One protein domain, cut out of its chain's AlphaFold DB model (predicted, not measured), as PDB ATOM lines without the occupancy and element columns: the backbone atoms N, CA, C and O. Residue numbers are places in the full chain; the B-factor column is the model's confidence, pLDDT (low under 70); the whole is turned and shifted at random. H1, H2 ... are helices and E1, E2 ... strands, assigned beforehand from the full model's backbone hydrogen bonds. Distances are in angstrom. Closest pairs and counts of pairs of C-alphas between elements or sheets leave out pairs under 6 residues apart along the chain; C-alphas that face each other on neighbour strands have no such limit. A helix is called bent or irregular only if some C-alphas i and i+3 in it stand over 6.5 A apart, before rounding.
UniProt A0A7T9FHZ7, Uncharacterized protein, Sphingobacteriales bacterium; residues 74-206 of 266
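This is residues 74 to 206 of the 266 residues of an uncharacterized protein of Sphingobacteriales bacterium (UniProt A0A7T9FHZ7). Helix H5 lies near the middle, crossed by H1 on one side and by H3 on another, while the small hairpin of E1 and E2 packs between H1 and H4. H2 sits towards one end of the long axis and H6 towards the other, H6 being the element farthest from the mean of the C-alphas. The printed part has 133 residues, with six named helices and two named strands in the order H1 H2 E1 E2 H3 H4 H5 H6; the sheet, E1 - E2, is antiparallel and the class is mostly helix. It is compact, with a radius of gyration of the C-alphas of 15.7 A and spans of 46 by 32 by 30 A.

Start at H1, residues 75 to 93, whose residues 90 to 93 alone only just touch H2, residues 103 to 111, with 3 pairs of C-alphas within 8 A, the closest being Thr 93 and Ala 105 at 7.3 A. Next look at the hairpin of E1, residues 114 to 118, and E2, residues 123 to 126, where N 115 and O 125 are 2.8 A apart and N 118 and O 123 are 2.8 A apart, within hydrogen-bond range. The closest C-alphas of H1 and E2 are those of Val 84 and Ala 123, 4.3 A apart. H3, residues 127 to 145, touches H4, residues 150 to 166, with its residues 130 to 138 alone, at a steep tilt of 50 degrees; the closest C-alphas, of Ser 134 and Lys 153, are 5.7 A apart. The closest C-alphas of E1 and H4 are those of Asn 118 and Pro 165, 4.1 A apart. H5, residues 169 to 189, touches H1 about perpendicular, at 89 degrees, with C-alphas 79 and 177 closest at 3.7 A. H5 touches H3 at a steep tilt of 69 degrees, only just short of about perpendicular, with C-alphas 132 and 183 closest at 3.8 A. H6, residues 194 to 204, is near H3 and apart from H1. Every O i to N i+4 pair is within hydrogen-bond range in H1, H2, H5 and H6, against 13 of 15 in H3 and 11 of 13 in H4.

Find C-alpha 75 at (-9.403, -2.065, -30.774); from there H1 runs 27.1 A to C-alpha 93. H2 spans 12.2 A, E1 11.0 A and E2 10.2 A. H3 spans 21.2 A and is irregular, C-alphas 141 and 144 being 9.5 A apart, with a kink of 84 degrees near residue 139. H4 spans 25.2 A and is only just irregular, C-alphas 162 and 165 being 7.0 A apart, with a kink of 33 degrees near residue 160. H5 starts at C-alpha 169, (-14.477, -13.939, -31.593), and spans 29.8 A. H6 spans 15.1 A and ends at C-alpha 204, (-3.178, 6.693, -17.193).

The two C-alphas farthest apart, those of Gln 100 and Tyr 206, are 50.5 A apart. The printed part has no cut, and no link between named elements is long. Mean pLDDT of the printed part is 77.0; look for values under 70 at 29 residues, among them 137 to 149 and 197 to 206.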
ATOM      1  N   ASP A  74      -9.930   0.464 -34.770       72.88
ATOM      2  CA  ASP A  74     -10.840  -0.228 -33.862       72.88
ATOM      3  C   ASP A  74     -10.069  -1.265 -33.022       72.88
ATOM      4  O   ASP A  74      -9.539  -2.236 -33.572       72.88
ATOM      5  N   PRO A  75     -10.042  -1.122 -31.687       73.38
ATOM      6  CA  PRO A  75      -9.403  -2.065 -30.774       73.38
ATOM      7  C   PRO A  75      -9.812  -3.526 -30.941       73.38
ATOM      8  O   PRO A  75      -8.966  -4.413 -30.821       73.38
ATOM      9  N   SER A  76     -11.083  -3.799 -31.243       74.50
ATOM     10  CA  SER A  76     -11.540  -5.171 -31.462       74.50
ATOM     11  C   SER A  76     -10.962  -5.747 -32.755       74.50
ATOM     12  O   SER A  76     -10.584  -6.917 -32.795       74.50
ATOM     13  N   GLN A  77     -10.823  -4.929 -33.798       77.81
ATOM     14  CA  GLN A  77     -10.176  -5.352 -35.039       77.81
ATOM     15  C   GLN A  77      -8.673  -5.553 -34.842       77.81
ATOM     16  O   GLN A  77      -8.141  -6.556 -35.309       77.81
ATOM     17  N   ILE A  78      -8.008  -4.659 -34.101       78.00
ATOM     18  CA  ILE A  78      -6.580  -4.771 -33.765       78.00
ATOM     19  C   ILE A  78      -6.314  -6.071 -33.006       78.00
ATOM     20  O   ILE A  78      -5.482  -6.869 -33.429       78.00
ATOM     21  N   GLY A  79      -7.034  -6.312 -31.907       82.62
ATOM     22  CA  GLY A  79      -6.831  -7.510 -31.096       82.62
ATOM     23  C   GLY A  79      -7.124  -8.792 -31.868       82.62
ATOM     24  O   GLY A  79      -6.346  -9.744 -31.818       82.62
ATOM     25  N   PHE A  80      -8.203  -8.817 -32.651       83.56
ATOM     26  CA  PHE A  80      -8.507  -9.984 -33.471       83.56
ATOM     27  C   PHE A  80      -7.430 -10.240 -34.532       83.56
ATOM     28  O   PHE A  80      -6.930 -11.360 -34.638       83.56
ATOM     29  N   ALA A  81      -7.027  -9.205 -35.274       84.50
ATOM     30  CA  ALA A  81      -5.978  -9.313 -36.281       84.50
ATOM     31  C   ALA A  81      -4.647  -9.760 -35.664       84.50
ATOM     32  O   ALA A  81      -3.975 -10.618 -36.227       84.50
ATOM     33  N   TRP A  82      -4.307  -9.257 -34.475       84.88
ATOM     34  CA  TRP A  82      -3.115  -9.659 -33.734       84.88
ATOM     35  C   TRP A  82      -3.096 -11.162 -33.430       84.88
ATOM     36  O   TRP A  82      -2.129 -11.855 -33.753       84.88
ATOM     37  N   GLY A  83      -4.200 -11.689 -32.887       89.50
ATOM     38  CA  GLY A  83      -4.338 -13.122 -32.619       89.50
ATOM     39  C   GLY A  83      -4.288 -13.971 -33.887       89.50
ATOM     40  O   GLY A  83      -3.660 -15.029 -33.896       89.50
ATOM     41  N   VAL A  84      -4.916 -13.506 -34.968       89.19
ATOM     42  CA  VAL A  84      -4.958 -14.213 -36.255       89.19
ATOM     43  C   VAL A  84      -3.592 -14.236 -36.945       89.19
ATOM     44  O   VAL A  84      -3.199 -15.287 -37.444       89.19
ATOM     45  N   ILE A  85      -2.830 -13.137 -36.933       86.12
ATOM     46  CA  ILE A  85      -1.459 -13.087 -37.477       86.12
ATOM     47  C   ILE A  85      -0.583 -14.148 -36.794       86.12
ATOM     48  O   ILE A  85       0.068 -14.955 -37.461       86.12
ATOM     49  N   LYS A  86      -0.642 -14.219 -35.459       88.38
ATOM     50  CA  LYS A  86       0.056 -15.249 -34.679       88.38
ATOM     51  C   LYS A  86      -0.452 -16.653 -34.978       88.38
ATOM     52  O   LYS A  86       0.342 -17.583 -35.094       88.38
ATOM     53  N   GLY A  87      -1.764 -16.812 -35.133       86.69
ATOM     54  CA  GLY A  87      -2.387 -18.080 -35.495       86.69
ATOM     55  C   GLY A  87      -1.910 -18.601 -36.845       86.69
ATOM     56  O   GLY A  87      -1.502 -19.758 -36.938       86.69
ATOM     57  N   TYR A  88      -1.868 -17.746 -37.866       82.75
ATOM     58  CA  TYR A  88      -1.315 -18.093 -39.173       82.75
ATOM     59  C   TYR A  88       0.159 -18.469 -39.080       82.75
ATOM     60  O   TYR A  88       0.552 -19.505 -39.618       82.75
ATOM     61  N   PHE A  89       0.974 -17.682 -38.377       82.56
ATOM     62  CA  PHE A  89       2.382 -18.017 -38.176       82.56
ATOM     63  C   PHE A  89       2.549 -19.397 -37.527       82.56
ATOM     64  O   PHE A  89       3.282 -20.246 -38.035       82.56
ATOM     65  N   TYR A  90       1.809 -19.654 -36.452       83.56
ATOM     66  CA  TYR A  90       1.840 -20.915 -35.727       83.56
ATOM     67  C   TYR A  90       1.413 -22.103 -36.592       83.56
ATOM     68  O   TYR A  90       2.134 -23.094 -36.670       83.56
ATOM     69  N   GLN A  91       0.283 -22.005 -37.299       82.31
ATOM     70  CA  GLN A  91      -0.201 -23.097 -38.151       82.31
ATOM     71  C   GLN A  91       0.799 -23.483 -39.247       82.31
ATOM     72  O   GLN A  91       0.862 -24.648 -39.628       82.31
ATOM     73  N   ASN A  92       1.587 -22.522 -39.733       74.75
ATOM     74  CA  ASN A  92       2.582 -22.748 -40.780       74.75
ATOM     75  C   ASN A  92       3.960 -23.171 -40.247       74.75
ATOM     76  O   ASN A  92       4.833 -23.500 -41.044       74.75
ATOM     77  N   THR A  93       4.181 -23.169 -38.930       76.88
ATOM     78  CA  THR A  93       5.502 -23.450 -38.334       76.88
ATOM     79  C   THR A  93       5.486 -24.568 -37.293       76.88
ATOM     80  O   THR A  93       6.509 -25.215 -37.085       76.88
ATOM     81  N   TYR A  94       4.342 -24.857 -36.668       71.31
ATOM     82  CA  TYR A  94       4.260 -25.755 -35.514       71.31
ATOM     83  C   TYR A  94       4.685 -27.199 -35.806       71.31
ATOM     84  O   TYR A  94       5.346 -27.824 -34.981       71.31
ATOM     85  N   SER A  95       4.325 -27.733 -36.975       71.06
ATOM     86  CA  SER A  95       4.652 -29.111 -37.363       71.06
ATOM     87  C   SER A  95       6.060 -29.278 -37.930       71.06
ATOM     88  O   SER A  95       6.461 -30.403 -38.225       71.06
ATOM     89  N   TYR A  96       6.796 -28.182 -38.129       68.88
ATOM     90  CA  TYR A  96       8.125 -28.223 -38.722       68.88
ATOM     91  C   TYR A  96       9.200 -28.313 -37.627       68.88
ATOM     92  O   TYR A  96       9.177 -27.518 -36.678       68.88
ATOM     93  N   PRO A  97      10.148 -29.264 -37.745       72.88
ATOM     94  CA  PRO A  97      11.362 -29.272 -36.935       72.88
ATOM     95  C   PRO A  97      12.137 -27.965 -37.100       72.88
ATOM     96  O   PRO A  97      12.131 -27.374 -38.183       72.88
ATOM     97  N   ASP A  98      12.831 -27.527 -36.051       73.44
ATOM     98  CA  ASP A  98      13.526 -26.235 -36.047       73.44
ATOM     99  C   ASP A  98      14.606 -26.146 -37.129       73.44
ATOM    100  O   ASP A  98      14.864 -25.066 -37.652       73.44
ATOM    101  N   GLU A  99      15.210 -27.273 -37.514       77.38
ATOM    102  CA  GLU A  99      16.211 -27.345 -38.582       77.38
ATOM    103  C   GLU A  99      15.623 -27.077 -39.974       77.38
ATOM    104  O   GLU A  99      16.363 -26.776 -40.910       77.38
ATOM    105  N   GLN A 100      14.303 -27.207 -40.124       72.44
ATOM    106  CA  GLN A 100      13.584 -26.966 -41.377       72.44
ATOM    107  C   GLN A 100      12.970 -25.565 -41.438       72.44
ATOM    108  O   GLN A 100      12.490 -25.150 -42.494       72.44
ATOM    109  N   LEU A 101      12.972 -24.834 -40.322       79.75
ATOM    110  CA  LEU A 101      12.449 -23.479 -40.257       79.75
ATOM    111  C   LEU A 101      13.486 -22.472 -40.757       79.75
ATOM    112  O   LEU A 101      14.682 -22.561 -40.479       79.75
ATOM    113  N   ALA A 102      13.003 -21.453 -41.465       83.25
ATOM    114  CA  ALA A 102      13.796 -20.259 -41.711       83.25
ATOM    115  C   ALA A 102      14.150 -19.586 -40.374       83.25
ATOM    116  O   ALA A 102      13.363 -19.618 -39.425       83.25
ATOM    117  N   TYR A 103      15.310 -18.936 -40.307       87.81
ATOM    118  CA  TYR A 103      15.846 -18.406 -39.050       87.81
ATOM    119  C   TYR A 103      14.896 -17.404 -38.372       87.81
ATOM    120  O   TYR A 103      14.667 -17.484 -37.170       87.81
ATOM    121  N   PHE A 104      14.246 -16.539 -39.158       86.69
ATOM    122  CA  PHE A 104      13.242 -15.588 -38.663       86.69
ATOM    123  C   PHE A 104      12.059 -16.286 -37.961       86.69
ATOM    124  O   PHE A 104      11.521 -15.770 -36.982       86.69
ATOM    125  N   ALA A 105      11.657 -17.461 -38.461       85.31
ATOM    126  CA  ALA A 105      10.556 -18.242 -37.915       85.31
ATOM    127  C   ALA A 105      10.992 -19.013 -36.664       85.31
ATOM    128  O   ALA A 105      10.229 -19.120 -35.709       85.31
ATOM    129  N   LYS A 106      12.235 -19.501 -36.645       87.62
ATOM    130  CA  LYS A 106      12.822 -20.110 -35.453       87.62
ATOM    131  C   LYS A 106      12.884 -19.111 -34.293       87.62
ATOM    132  O   LYS A 106      12.350 -19.402 -33.232       87.62
ATOM    133  N   LEU A 107      13.416 -17.910 -34.531       89.25
ATOM    134  CA  LEU A 107      13.452 -16.841 -33.526       89.25
ATOM    135  C   LEU A 107      12.061 -16.532 -32.961       89.25
ATOM    136  O   LEU A 107      11.872 -16.508 -31.750       89.25
ATOM    137  N   ALA A 108      11.063 -16.349 -33.829       86.12
ATOM    138  CA  ALA A 108       9.704 -16.073 -33.374       86.12
ATOM    139  C   ALA A 108       9.094 -17.239 -32.572       86.12
ATOM    140  O   ALA A 108       8.391 -17.004 -31.591       86.12
ATOM    141  N   LYS A 109       9.373 -18.492 -32.956       85.75
ATOM    142  CA  LYS A 109       8.913 -19.689 -32.236       85.75
ATOM    143  C   LYS A 109       9.562 -19.816 -30.853       85.75
ATOM    144  O   LYS A 109       8.862 -20.162 -29.903       85.75
ATOM    145  N   ASP A 110      10.853 -19.510 -30.748       88.44
ATOM    146  CA  ASP A 110      11.632 -19.622 -29.511       88.44
ATOM    147  C   ASP A 110      11.299 -18.493 -28.521       88.44
ATOM    148  O   ASP A 110      11.110 -18.749 -27.331       88.44
ATOM    149  N   SER A 111      11.164 -17.255 -29.007       86.62
ATOM    150  CA  SER A 111      10.893 -16.083 -28.161       86.62
ATOM    151  C   SER A 111       9.416 -15.914 -27.798       86.62
ATOM    152  O   SER A 111       9.097 -15.364 -26.745       86.62
ATOM    153  N   ALA A 112       8.494 -16.380 -28.644       87.44
ATOM    154  CA  ALA A 112       7.054 -16.232 -28.435       87.44
ATOM    155  C   ALA A 112       6.305 -17.569 -28.603       87.44
ATOM    156  O   ALA A 112       5.417 -17.679 -29.458       87.44
ATOM    157  N   PRO A 113       6.604 -18.594 -27.781       89.69
ATOM    158  CA  PRO A 113       5.955 -19.892 -27.901       89.69
ATOM    159  C   PRO A 113       4.442 -19.771 -27.686       89.69
ATOM    160  O   PRO A 113       3.970 -19.048 -26.804       89.69
ATOM    161  N   VAL A 114       3.666 -20.489 -28.503       91.62
ATOM    162  CA  VAL A 114       2.201 -20.511 -28.402       91.62
ATOM    163  C   VAL A 114       1.768 -21.298 -27.170       91.62
ATOM    164  O   VAL A 114       2.157 -22.450 -26.988       91.62
ATOM    165  N   LEU A 115       0.921 -20.675 -26.355       92.31
ATOM    166  CA  LEU A 115       0.310 -21.269 -25.168       92.31
ATOM    167  C   LEU A 115      -1.060 -21.865 -25.467       92.31
ATOM    168  O   LEU A 115      -1.402 -22.927 -24.956       92.31
ATOM    169  N   ALA A 116      -1.851 -21.176 -26.287       92.06
ATOM    170  CA  ALA A 116      -3.204 -21.593 -26.610       92.06
ATOM    171  C   ALA A 116      -3.564 -21.238 -28.050       92.06
ATOM    172  O   ALA A 116      -3.141 -20.210 -28.582       92.06
ATOM    173  N   TYR A 117      -4.387 -22.083 -28.668       94.62
ATOM    174  CA  TYR A 117      -4.845 -21.898 -30.037       94.62
ATOM    175  C   TYR A 117      -6.356 -22.101 -30.141       94.62
ATOM    176  O   TYR A 117      -6.892 -23.127 -29.720       94.62
ATOM    177  N   ASN A 118      -7.045 -21.126 -30.728       92.44
ATOM    178  CA  ASN A 118      -8.473 -21.181 -30.993       92.44
ATOM    179  C   ASN A 118      -8.711 -21.626 -32.439       92.44
ATOM    180  O   ASN A 118      -8.517 -20.857 -33.381       92.44
ATOM    181  N   GLN A 119      -9.153 -22.874 -32.612       92.19
ATOM    182  CA  GLN A 119      -9.358 -23.481 -33.934       92.19
ATOM    183  C   GLN A 119     -10.454 -22.779 -34.748       92.19
ATOM    184  O   GLN A 119     -10.302 -22.611 -35.956       92.19
ATOM    185  N   ALA A 120     -11.539 -22.347 -34.098       89.19
ATOM    186  CA  ALA A 120     -12.685 -21.742 -34.775       89.19
ATOM    187  C   ALA A 120     -12.334 -20.390 -35.415       89.19
ATOM    188  O   ALA A 120     -12.765 -20.095 -36.527       89.19
ATOM    189  N   ASN A 121     -11.520 -19.592 -34.725       86.88
ATOM    190  CA  ASN A 121     -11.154 -18.240 -35.142       86.88
ATOM    191  C   ASN A 121      -9.744 -18.138 -35.734       86.88
ATOM    192  O   ASN A 121      -9.337 -17.064 -36.166       86.88
ATOM    193  N   LYS A 122      -8.998 -19.246 -35.737       92.19
ATOM    194  CA  LYS A 122      -7.596 -19.328 -36.158       92.19
ATOM    195  C   LYS A 122      -6.676 -18.321 -35.465       92.19
ATOM    196  O   LYS A 122      -5.790 -17.748 -36.089       92.19
ATOM    197  N   ALA A 123      -6.901 -18.099 -34.173       91.62
ATOM    198  CA  ALA A 123      -6.113 -17.174 -33.370       91.62
ATOM    199  C   ALA A 123      -5.192 -17.934 -32.411       91.62
ATOM    200  O   ALA A 123      -5.585 -18.973 -31.874       91.62
ATOM    201  N   ALA A 124      -3.995 -17.406 -32.168       93.94
ATOM    202  CA  ALA A 124      -3.058 -17.929 -31.176       93.94
ATOM    203  C   ALA A 124      -2.776 -16.896 -30.082       93.94
ATOM    204  O   ALA A 124      -2.746 -15.697 -30.352       93.94
ATOM    205  N   PHE A 125      -2.516 -17.396 -28.877       92.06
ATOM    206  CA  PHE A 125      -2.037 -16.631 -27.731       92.06
ATOM    207  C   PHE A 125      -0.656 -17.161 -27.328       92.06
ATOM    208  O   PHE A 125      -0.501 -18.371 -27.129       92.06
ATOM    209  N   THR A 126       0.347 -16.288 -27.232       93.44
ATOM    210  CA  THR A 126       1.748 -16.658 -26.956       93.44
ATOM    211  C   THR A 126       2.189 -16.319 -25.533       93.44
ATOM    212  O   THR A 126       1.490 -15.636 -24.788       93.44
ATOM    213  N   GLU A 127       3.381 -16.772 -25.140       90.62
ATOM    214  CA  GLU A 127       3.998 -16.373 -23.868       90.62
ATOM    215  C   GLU A 127       4.175 -14.851 -23.773       90.62
ATOM    216  O   GLU A 127       3.862 -14.258 -22.746       90.62
ATOM    217  N   THR A 128       4.571 -14.187 -24.859       88.06
ATOM    218  CA  THR A 128       4.665 -12.721 -24.911       88.06
ATOM    219  C   THR A 128       3.313 -12.043 -24.672       88.06
ATOM    220  O   THR A 128       3.254 -10.993 -24.030       88.06
ATOM    221  N   ASP A 129       2.214 -12.641 -25.150       89.56
ATOM    222  CA  ASP A 129       0.863 -12.138 -24.870       89.56
ATOM    223  C   ASP A 129       0.497 -12.317 -23.399       89.56
ATOM    224  O   ASP A 129      -0.101 -11.422 -22.808       89.56
ATOM    225  N   LEU A 130       0.886 -13.440 -22.783       87.69
ATOM    226  CA  LEU A 130       0.690 -13.666 -21.351       87.69
ATOM    227  C   LEU A 130       1.432 -12.609 -20.542       87.69
ATOM    228  O   LEU A 130       0.896 -12.080 -19.571       87.69
ATOM    229  N   GLU A 131       2.660 -12.292 -20.935       86.00
ATOM    230  CA  GLU A 131       3.452 -11.265 -20.276       86.00
ATOM    231  C   GLU A 131       2.802  -9.894 -20.377       86.00
ATOM    232  O   GLU A 131       2.621  -9.248 -19.348       86.00
ATOM    233  N   GLY A 132       2.389  -9.476 -21.574       80.88
ATOM    234  CA  GLY A 132       1.661  -8.224 -21.753       80.88
ATOM    235  C   GLY A 132       0.355  -8.193 -20.967       80.88
ATOM    236  O   GLY A 132       0.092  -7.255 -20.216       80.88
ATOM    237  N   PHE A 133      -0.442  -9.251 -21.078       80.62
ATOM    238  CA  PHE A 133      -1.727  -9.349 -20.400       80.62
ATOM    239  C   PHE A 133      -1.559  -9.298 -18.877       80.62
ATOM    240  O   PHE A 133      -2.208  -8.489 -18.219       80.62
ATOM    241  N   SER A 134      -0.619 -10.077 -18.330       77.62
ATOM    242  CA  SER A 134      -0.299 -10.078 -16.898       77.62
ATOM    243  C   SER A 134       0.208  -8.717 -16.413       77.62
ATOM    244  O   SER A 134      -0.187  -8.260 -15.337       77.62
ATOM    245  N   TYR A 135       1.018  -8.035 -17.228       75.94
ATOM    246  CA  TYR A 135       1.525  -6.697 -16.944       75.94
ATOM    247  C   TYR A 135       0.381  -5.688 -16.810       75.94
ATOM    248  O   TYR A 135       0.318  -4.930 -15.840       75.94
ATOM    249  N   LEU A 136      -0.570  -5.720 -17.747       73.19
ATOM    250  CA  LEU A 136      -1.723  -4.829 -17.727       73.19
ATOM    251  C   LEU A 136      -2.679  -5.138 -16.563       73.19
ATOM    252  O   LEU A 136      -3.147  -4.221 -15.888       73.19
ATOM    253  N   THR A 137      -2.938  -6.416 -16.272       67.06
ATOM    254  CA  THR A 137      -3.771  -6.800 -15.121       67.06
ATOM    255  C   THR A 137      -3.123  -6.419 -13.790       67.06
ATOM    256  O   THR A 137      -3.805  -5.934 -12.886       67.06
ATOM    257  N   GLY A 138      -1.798  -6.573 -13.681       64.50
ATOM    258  CA  GLY A 138      -1.032  -6.219 -12.487       64.50
ATOM    259  C   GLY A 138      -1.049  -4.717 -12.208       64.50
ATOM    260  O   GLY A 138      -1.178  -4.313 -11.052       64.50
ATOM    261  N   LEU A 139      -1.008  -3.893 -13.260       65.56
ATOM    262  CA  LEU A 139      -1.167  -2.442 -13.157       65.56
ATOM    263  C   LEU A 139      -2.513  -2.036 -12.555       65.56
ATOM    264  O   LEU A 139      -2.551  -1.216 -11.636       65.56
ATOM    265  N   ASN A 140      -3.604  -2.634 -13.031       60.00
ATOM    266  CA  ASN A 140      -4.947  -2.312 -12.547       60.00
ATOM    267  C   ASN A 140      -5.145  -2.720 -11.079       60.00
ATOM    268  O   ASN A 140      -5.751  -1.981 -10.301       60.00
ATOM    269  N   GLN A 141      -4.611  -3.878 -10.689       54.19
ATOM    270  CA  GLN A 141      -4.840  -4.454  -9.363       54.19
ATOM    271  C   GLN A 141      -3.878  -3.925  -8.288       54.19
ATOM    272  O   GLN A 141      -4.291  -3.714  -7.148       54.19
ATOM    273  N   TYR A 142      -2.611  -3.670  -8.634       56.22
ATOM    274  CA  TYR A 142      -1.547  -3.393  -7.656       56.22
ATOM    275  C   TYR A 142      -0.716  -2.141  -7.977       56.22
ATOM    276  O   TYR A 142       0.264  -1.856  -7.281       56.22
ATOM    277  N   GLY A 143      -1.082  -1.378  -9.013       58.25
ATOM    278  CA  GLY A 143      -0.312  -0.219  -9.461       58.25
ATOM    279  C   GLY A 143       1.125  -0.605  -9.823       58.25
ATOM    280  O   GLY A 143       1.378  -1.665 -10.392       58.25
ATOM    281  N   THR A 144       2.093   0.230  -9.440       53.69
ATOM    282  CA  THR A 144       3.520   0.004  -9.723       53.69
ATOM    283  C   THR A 144       4.126  -1.231  -9.054       53.69
ATOM    284  O   THR A 144       5.250  -1.608  -9.361       53.69
ATOM    285  N   ASN A 145       3.426  -1.858  -8.109       51.53
ATOM    286  CA  ASN A 145       3.954  -3.003  -7.365       51.53
ATOM    287  C   ASN A 145       3.543  -4.346  -7.997       51.53
ATOM    288  O   ASN A 145       4.031  -5.392  -7.578       51.53
ATOM    289  N   GLY A 146       2.669  -4.326  -9.012       51.00
ATOM    290  CA  GLY A 146       2.149  -5.520  -9.687       51.00
ATOM    291  C   GLY A 146       3.010  -6.060 -10.828       51.00
ATOM    292  O   GLY A 146       2.671  -7.094 -11.394       51.00
ATOM    293  N   PHE A 147       4.110  -5.385 -11.177       55.22
ATOM    294  CA  PHE A 147       4.807  -5.597 -12.452       55.22
ATOM    295  C   PHE A 147       5.424  -6.983 -12.661       55.22
ATOM    296  O   PHE A 147       5.667  -7.344 -13.804       55.22
ATOM    297  N   ASN A 148       5.670  -7.746 -11.592       60.72
ATOM    298  CA  ASN A 148       6.358  -9.040 -11.652       60.72
ATOM    299  C   ASN A 148       5.793 -10.060 -10.646       60.72
ATOM    300  O   ASN A 148       6.542 -10.853 -10.075       60.72
ATOM    301  N   ASN A 149       4.482 -10.043 -10.384       68.25
ATOM    302  CA  ASN A 149       3.893 -11.062  -9.516       68.25
ATOM    303  C   ASN A 149       3.792 -12.408 -10.265       68.25
ATOM    304  O   ASN A 149       2.929 -12.606 -11.125       68.25
ATOM    305  N   SER A 150       4.690 -13.335  -9.928       73.19
ATOM    306  CA  SER A 150       4.782 -14.662 -10.546       73.19
ATOM    307  C   SER A 150       3.555 -15.540 -10.287       73.19
ATOM    308  O   SER A 150       3.206 -16.351 -11.143       73.19
ATOM    309  N   GLU A 151       2.863 -15.368  -9.158       69.75
ATOM    310  CA  GLU A 151       1.645 -16.123  -8.834       69.75
ATOM    311  C   GLU A 151       0.496 -15.738  -9.771       69.75
ATOM    312  O   GLU A 151      -0.170 -16.611 -10.328       69.75
ATOM    313  N   ILE A 152       0.331 -14.438 -10.037       69.44
ATOM    314  CA  ILE A 152      -0.675 -13.923 -10.977       69.44
ATOM    315  C   ILE A 152      -0.381 -14.410 -12.393       69.44
ATOM    316  O   ILE A 152      -1.277 -14.925 -13.061       69.44
ATOM    317  N   LYS A 153       0.879 -14.309 -12.843       74.38
ATOM    318  CA  LYS A 153       1.280 -14.799 -14.172       74.38
ATOM    319  C   LYS A 153       0.966 -16.293 -14.322       74.38
ATOM    320  O   LYS A 153       0.410 -16.696 -15.341       74.38
ATOM    321  N   ASN A 154       1.268 -17.106 -13.306       77.44
ATOM    322  CA  ASN A 154       1.000 -18.546 -13.328       77.44
ATOM    323  C   ASN A 154      -0.501 -18.876 -13.323       77.44
ATOM    324  O   ASN A 154      -0.919 -19.768 -14.060       77.44
ATOM    325  N   SER A 155      -1.316 -18.152 -12.547       72.31
ATOM    326  CA  SER A 155      -2.777 -18.318 -12.564       72.31
ATOM    327  C   SER A 155      -3.353 -17.984 -13.941       72.31
ATOM    328  O   SER A 155      -4.017 -18.819 -14.553       72.31
ATOM    329  N   LEU A 156      -3.013 -16.806 -14.477       72.75
ATOM    330  CA  LEU A 156      -3.477 -16.351 -15.789       72.75
ATOM    331  C   LEU A 156      -3.054 -17.304 -16.910       72.75
ATOM    332  O   LEU A 156      -3.821 -17.538 -17.839       72.75
ATOM    333  N   ARG A 157      -1.853 -17.885 -16.822       81.69
ATOM    334  CA  ARG A 157      -1.372 -18.880 -17.789       81.69
ATOM    335  C   ARG A 157      -2.305 -20.081 -17.871       81.69
ATOM    336  O   ARG A 157      -2.706 -20.463 -18.968       81.69
ATOM    337  N   ASN A 158      -2.652 -20.661 -16.723       76.12
ATOM    338  CA  ASN A 158      -3.521 -21.836 -16.659       76.12
ATOM    339  C   ASN A 158      -4.934 -21.516 -17.164       76.12
ATOM    340  O   ASN A 158      -5.513 -22.304 -17.918       76.12
ATOM    341  N   ASP A 159      -5.454 -20.339 -16.811       74.12
ATOM    342  CA  ASP A 159      -6.763 -19.874 -17.269       74.12
ATOM    343  C   ASP A 159      -6.794 -19.683 -18.787       74.12
ATOM    344  O   ASP A 159      -7.700 -20.176 -19.455       74.12
ATOM    345  N   ILE A 160      -5.777 -19.031 -19.357       80.00
ATOM    346  CA  ILE A 160      -5.670 -18.803 -20.802       80.00
ATOM    347  C   ILE A 160      -5.560 -20.125 -21.563       80.00
ATOM    348  O   ILE A 160      -6.304 -20.323 -22.523       80.00
ATOM    349  N   ILE A 161      -4.690 -21.047 -21.132       82.62
ATOM    350  CA  ILE A 161      -4.540 -22.365 -21.773       82.62
ATOM    351  C   ILE A 161      -5.880 -23.109 -21.803       82.62
ATOM    352  O   ILE A 161      -6.229 -23.724 -22.811       82.62
ATOM    353  N   THR A 162      -6.649 -23.016 -20.719       76.12
ATOM    354  CA  THR A 162      -7.927 -23.722 -20.581       76.12
ATOM    355  C   THR A 162      -9.053 -23.047 -21.367       76.12
ATOM    356  O   THR A 162      -9.846 -23.725 -22.020       76.12
ATOM    357  N   GLN A 163      -9.149 -21.716 -21.319       76.25
ATOM    358  CA  GLN A 163     -10.322 -20.984 -21.804       76.25
ATOM    359  C   GLN A 163     -10.168 -20.469 -23.236       76.25
ATOM    360  O   GLN A 163     -11.122 -20.563 -24.011       76.25
ATOM    361  N   PHE A 164      -8.985 -19.978 -23.625       82.25
ATOM    362  CA  PHE A 164      -8.749 -19.350 -24.933       82.25
ATOM    363  C   PHE A 164      -9.223 -20.193 -26.137       82.25
ATOM    364  O   PHE A 164      -9.847 -19.629 -27.043       82.25
ATOM    365  N   PRO A 165      -9.044 -21.534 -26.157       88.69
ATOM    366  CA  PRO A 165      -9.528 -22.369 -27.259       88.69
ATOM    367  C   PRO A 165     -11.052 -22.368 -27.455       88.69
ATOM    368  O   PRO A 165     -11.519 -22.712 -28.539       88.69
ATOM    369  N   THR A 166     -11.822 -21.991 -26.429       79.19
ATOM    370  CA  THR A 166     -13.297 -22.003 -26.437       79.19
ATOM    371  C   THR A 166     -13.922 -20.607 -26.509       79.19
ATOM    372  O   THR A 166     -15.138 -20.485 -26.655       79.19
ATOM    373  N   LEU A 167     -13.107 -19.549 -26.453       75.94
ATOM    374  CA  LEU A 167     -13.584 -18.172 -26.550       75.94
ATOM    375  C   LEU A 167     -14.246 -17.889 -27.906       75.94
ATOM    376  O   LEU A 167     -13.813 -18.367 -28.959       75.94
ATOM    377  N   ASN A 168     -15.287 -17.055 -27.872       79.31
ATOM    378  CA  ASN A 168     -15.880 -16.485 -29.077       79.31
ATOM    379  C   ASN A 168     -14.985 -15.373 -29.657       79.31
ATOM    380  O   ASN A 168     -14.063 -14.885 -29.000       79.31
ATOM    381  N   GLN A 169     -15.277 -14.942 -30.886       81.44
ATOM    382  CA  GLN A 169     -14.477 -13.939 -31.593       81.44
ATOM    383  C   GLN A 169     -14.303 -12.633 -30.801       81.44
ATOM    384  O   GLN A 169     -13.207 -12.078 -30.765       81.44
ATOM    385  N   GLN A 170     -15.365 -12.143 -30.159       79.19
ATOM    386  CA  GLN A 170     -15.329 -10.888 -29.407       79.19
ATOM    387  C   GLN A 170     -14.436 -11.002 -28.165       79.19
ATOM    388  O   GLN A 170     -13.655 -10.098 -27.884       79.19
ATOM    389  N   ALA A 171     -14.507 -12.125 -27.450       72.75
ATOM    390  CA  ALA A 171     -13.651 -12.385 -26.302       72.75
ATOM    391  C   ALA A 171     -12.177 -12.534 -26.720       72.75
ATOM    392  O   ALA A 171     -11.307 -11.963 -26.066       72.75
ATOM    393  N   ILE A 172     -11.892 -13.209 -27.842       78.38
ATOM    394  CA  ILE A 172     -10.535 -13.278 -28.414       78.38
ATOM    395  C   ILE A 172     -10.023 -11.879 -28.741       78.38
ATOM    396  O   ILE A 172      -8.923 -11.525 -28.329       78.38
ATOM    397  N   ALA A 173     -10.822 -11.080 -29.450       77.06
ATOM    398  CA  ALA A 173     -10.465  -9.717 -29.820       77.06
ATOM    399  C   ALA A 173     -10.071  -8.888 -28.590       77.06
ATOM    400  O   ALA A 173      -9.030  -8.238 -28.595       77.06
ATOM    401  N   SER A 174     -10.858  -8.965 -27.517       75.88
ATOM    402  CA  SER A 174     -10.563  -8.265 -26.266       75.88
ATOM    403  C   SER A 174      -9.279  -8.771 -25.607       75.88
ATOM    404  O   SER A 174      -8.377  -7.975 -25.354       75.88
ATOM    405  N   VAL A 175      -9.159 -10.082 -25.362       76.62
ATOM    406  CA  VAL A 175      -7.978 -10.679 -24.708       76.62
ATOM    407  C   VAL A 175      -6.696 -10.326 -25.460       76.62
ATOM    408  O   VAL A 175      -5.728  -9.865 -24.858       76.62
ATOM    409  N   MET A 176      -6.703 -10.489 -26.783       85.19
ATOM    410  CA  MET A 176      -5.545 -10.204 -27.625       85.19
ATOM    411  C   MET A 176      -5.228  -8.707 -27.688       85.19
ATOM    412  O   MET A 176      -4.057  -8.340 -27.707       85.19
ATOM    413  N   TYR A 177      -6.238  -7.831 -27.683       81.50
ATOM    414  CA  TYR A 177      -6.010  -6.385 -27.630       81.50
ATOM    415  C   TYR A 177      -5.328  -5.970 -26.321       81.50
ATOM    416  O   TYR A 177      -4.390  -5.175 -26.339       81.50
ATOM    417  N   TYR A 178      -5.750  -6.533 -25.187       74.00
ATOM    418  CA  TYR A 178      -5.135  -6.237 -23.892       74.00
ATOM    419  C   TYR A 178      -3.735  -6.826 -23.750       74.00
ATOM    420  O   TYR A 178      -2.860  -6.159 -23.205       74.00
ATOM    421  N   ALA A 179      -3.500  -8.027 -24.281       83.50
ATOM    422  CA  ALA A 179      -2.154  -8.572 -24.412       83.50
ATOM    423  C   ALA A 179      -1.253  -7.627 -25.224       83.50
ATOM    424  O   ALA A 179      -0.206  -7.213 -24.736       83.50
ATOM    425  N   TYR A 180      -1.708  -7.203 -26.407       81.62
ATOM    426  CA  TYR A 180      -0.983  -6.269 -27.270       81.62
ATOM    427  C   TYR A 180      -0.665  -4.939 -26.567       81.62
ATOM    428  O   TYR A 180       0.495  -4.525 -26.517       81.62
ATOM    429  N   LEU A 181      -1.674  -4.288 -25.973       76.69
ATOM    430  CA  LEU A 181      -1.492  -3.051 -25.207       76.69
ATOM    431  C   LEU A 181      -0.521  -3.235 -24.043       76.69
ATOM    432  O   LEU A 181       0.352  -2.397 -23.827       76.69
ATOM    433  N   GLY A 182      -0.680  -4.319 -23.289       76.62
ATOM    434  CA  GLY A 182       0.153  -4.617 -22.139       76.62
ATOM    435  C   GLY A 182       1.612  -4.836 -22.520       76.62
ATOM    436  O   GLY A 182       2.498  -4.307 -21.851       76.62
ATOM    437  N   THR A 183       1.878  -5.526 -23.632       77.19
ATOM    438  CA  THR A 183       3.240  -5.714 -24.143       77.19
ATOM    439  C   THR A 183       3.844  -4.394 -24.617       77.19
ATOM    440  O   THR A 183       4.982  -4.085 -24.266       77.19
ATOM    441  N   MET A 184       3.085  -3.560 -25.339       74.31
ATOM    442  CA  MET A 184       3.555  -2.220 -25.712       74.31
ATOM    443  C   MET A 184       3.886  -1.371 -24.484       74.31
ATOM    444  O   MET A 184       4.949  -0.754 -24.426       74.31
ATOM    445  N   LEU A 185       3.001  -1.358 -23.487       73.94
ATOM    446  CA  LEU A 185       3.204  -0.579 -22.273       73.94
ATOM    447  C   LEU A 185       4.414  -1.085 -21.484       73.94
ATOM    448  O   LEU A 185       5.226  -0.274 -21.052       73.94
ATOM    449  N   LYS A 186       4.585  -2.406 -21.359       75.50
ATOM    450  CA  LYS A 186       5.772  -3.026 -20.756       75.50
ATOM    451  C   LYS A 186       7.057  -2.564 -21.453       75.50
ATOM    452  O   LYS A 186       8.008  -2.176 -20.775       75.50
ATOM    453  N   ASN A 187       7.066  -2.554 -22.785       71.31
ATOM    454  CA  ASN A 187       8.219  -2.142 -23.589       71.31
ATOM    455  C   ASN A 187       8.537  -0.649 -23.466       71.31
ATOM    456  O   ASN A 187       9.705  -0.275 -23.444       71.31
ATOM    457  N   VAL A 188       7.520   0.210 -23.375       70.88
ATOM    458  CA  VAL A 188       7.725   1.640 -23.103       70.88
ATOM    459  C   VAL A 188       8.272   1.821 -21.690       70.88
ATOM    460  O   VAL A 188       9.282   2.486 -21.489       70.88
ATOM    461  N   MET A 189       7.641   1.187 -20.704       69.62
ATOM    462  CA  MET A 189       7.985   1.340 -19.293       69.62
ATOM    463  C   MET A 189       9.404   0.866 -18.974       69.62
ATOM    464  O   MET A 189      10.065   1.485 -18.142       69.62
ATOM    465  N   SER A 190       9.909  -0.169 -19.653       72.69
ATOM    466  CA  SER A 190      11.287  -0.651 -19.473       72.69
ATOM    467  C   SER A 190      12.359   0.345 -19.935       72.69
ATOM    468  O   SER A 190      13.503   0.255 -19.495       72.69
ATOM    469  N   GLN A 191      11.996   1.316 -20.779       68.81
ATOM    470  CA  GLN A 191      12.898   2.361 -21.276       68.81
ATOM    471  C   GLN A 191      12.860   3.639 -20.425       68.81
ATOM    472  O   GLN A 191      13.702   4.522 -20.591       68.81
ATOM    473  N   LEU A 192      11.888   3.754 -19.520       67.69
ATOM    474  CA  LEU A 192      11.676   4.929 -18.681       67.69
ATOM    475  C   LEU A 192      12.319   4.749 -17.303       67.69
ATOM    476  O   LEU A 192      12.294   3.666 -16.721       67.69
ATOM    477  N   ASN A 193      12.840   5.837 -16.730       75.38
ATOM    478  CA  ASN A 193      13.235   5.841 -15.318       75.38
ATOM    479  C   ASN A 193      12.004   5.918 -14.391       75.38
ATOM    480  O   ASN A 193      10.913   6.289 -14.822       75.38
ATOM    481  N   HIS A 194      12.169   5.621 -13.098       74.31
ATOM    482  CA  HIS A 194      11.054   5.577 -12.138       74.31
ATOM    483  C   HIS A 194      10.201   6.854 -12.080       74.31
ATOM    484  O   HIS A 194       8.982   6.778 -11.932       74.31
ATOM    485  N   THR A 195      10.809   8.033 -12.220       73.62
ATOM    486  CA  THR A 195      10.067   9.301 -12.227       73.62
ATOM    487  C   THR A 195       9.174   9.407 -13.462       73.62
ATOM    488  O   THR A 195       8.002   9.758 -13.342       73.62
ATOM    489  N   GLN A 196       9.697   9.054 -14.638       71.06
ATOM    490  CA  GLN A 196       8.947   9.041 -15.899       71.06
ATOM    491  C   GLN A 196       7.848   7.970 -15.905       71.06
ATOM    492  O   GLN A 196       6.737   8.235 -16.355       71.06
ATOM    493  N   GLN A 197       8.128   6.790 -15.348       67.50
ATOM    494  CA  GLN A 197       7.140   5.727 -15.158       67.50
ATOM    495  C   GLN A 197       5.956   6.220 -14.314       67.50
ATOM    496  O   GLN A 197       4.809   6.084 -14.725       67.50
ATOM    497  N   ASN A 198       6.218   6.866 -13.174       69.62
ATOM    498  CA  ASN A 198       5.161   7.401 -12.311       69.62
ATOM    499  C   ASN A 198       4.344   8.510 -12.991       69.62
ATOM    500  O   ASN A 198       3.135   8.591 -12.782       69.62
ATOM    501  N   GLN A 199       4.975   9.347 -13.819       67.94
ATOM    502  CA  GLN A 199       4.278  10.375 -14.600       67.94
ATOM    503  C   GLN A 199       3.358   9.760 -15.658       67.94
ATOM    504  O   GLN A 199       2.195  10.150 -15.746       67.94
ATOM    505  N   LEU A 200       3.849   8.774 -16.411       67.50
ATOM    506  CA  LEU A 200       3.054   8.059 -17.408       67.50
ATOM    507  C   LEU A 200       1.872   7.339 -16.748       67.50
ATOM    508  O   LEU A 200       0.736   7.454 -17.198       67.50
ATOM    509  N   LEU A 201       2.101   6.663 -15.624       66.75
ATOM    510  CA  LEU A 201       1.028   6.004 -14.882       66.75
ATOM    511  C   LEU A 201       0.021   6.989 -14.299       66.75
ATOM    512  O   LEU A 201      -1.166   6.686 -14.295       66.75
ATOM    513  N   ALA A 202       0.450   8.162 -13.832       63.03
ATOM    514  CA  ALA A 202      -0.466   9.196 -13.354       63.03
ATOM    515  C   ALA A 202      -1.363   9.736 -14.480       63.03
ATOM    516  O   ALA A 202      -2.545   9.978 -14.246       63.03
ATOM    517  N   GLN A 203      -0.831   9.862 -15.701       61.88
ATOM    518  CA  GLN A 203      -1.620  10.203 -16.891       61.88
ATOM    519  C   GLN A 203      -2.636   9.104 -17.234       61.88
ATOM    520  O   GLN A 203      -3.750   9.410 -17.650       61.88
ATOM    521  N   LEU A 204      -2.284   7.838 -16.999       60.59
ATOM    522  CA  LEU A 204      -3.178   6.693 -17.193       60.59
ATOM    523  C   LEU A 204      -4.197   6.510 -16.042       60.59
ATOM    524  O   LEU A 204      -5.281   5.985 -16.272       60.59
ATOM    525  N   SER A 205      -3.879   6.947 -14.815       49.44
ATOM    526  CA  SER A 205      -4.643   6.664 -13.579       49.44
ATOM    527  C   SER A 205      -5.651   7.748 -13.165       49.44
ATOM    528  O   SER A 205      -6.274   7.616 -12.111       49.44
ATOM    529  N   TYR A 206      -5.841   8.826 -13.937       33.28
ATOM    530  CA  TYR A 206      -6.660   9.988 -13.538       33.28
ATOM    531  C   TYR A 206      -8.191   9.746 -13.493       33.28
ATOM    532  O   TYR A 206      -8.978  10.685 -13.425       33.28
TER     533      TYR A 206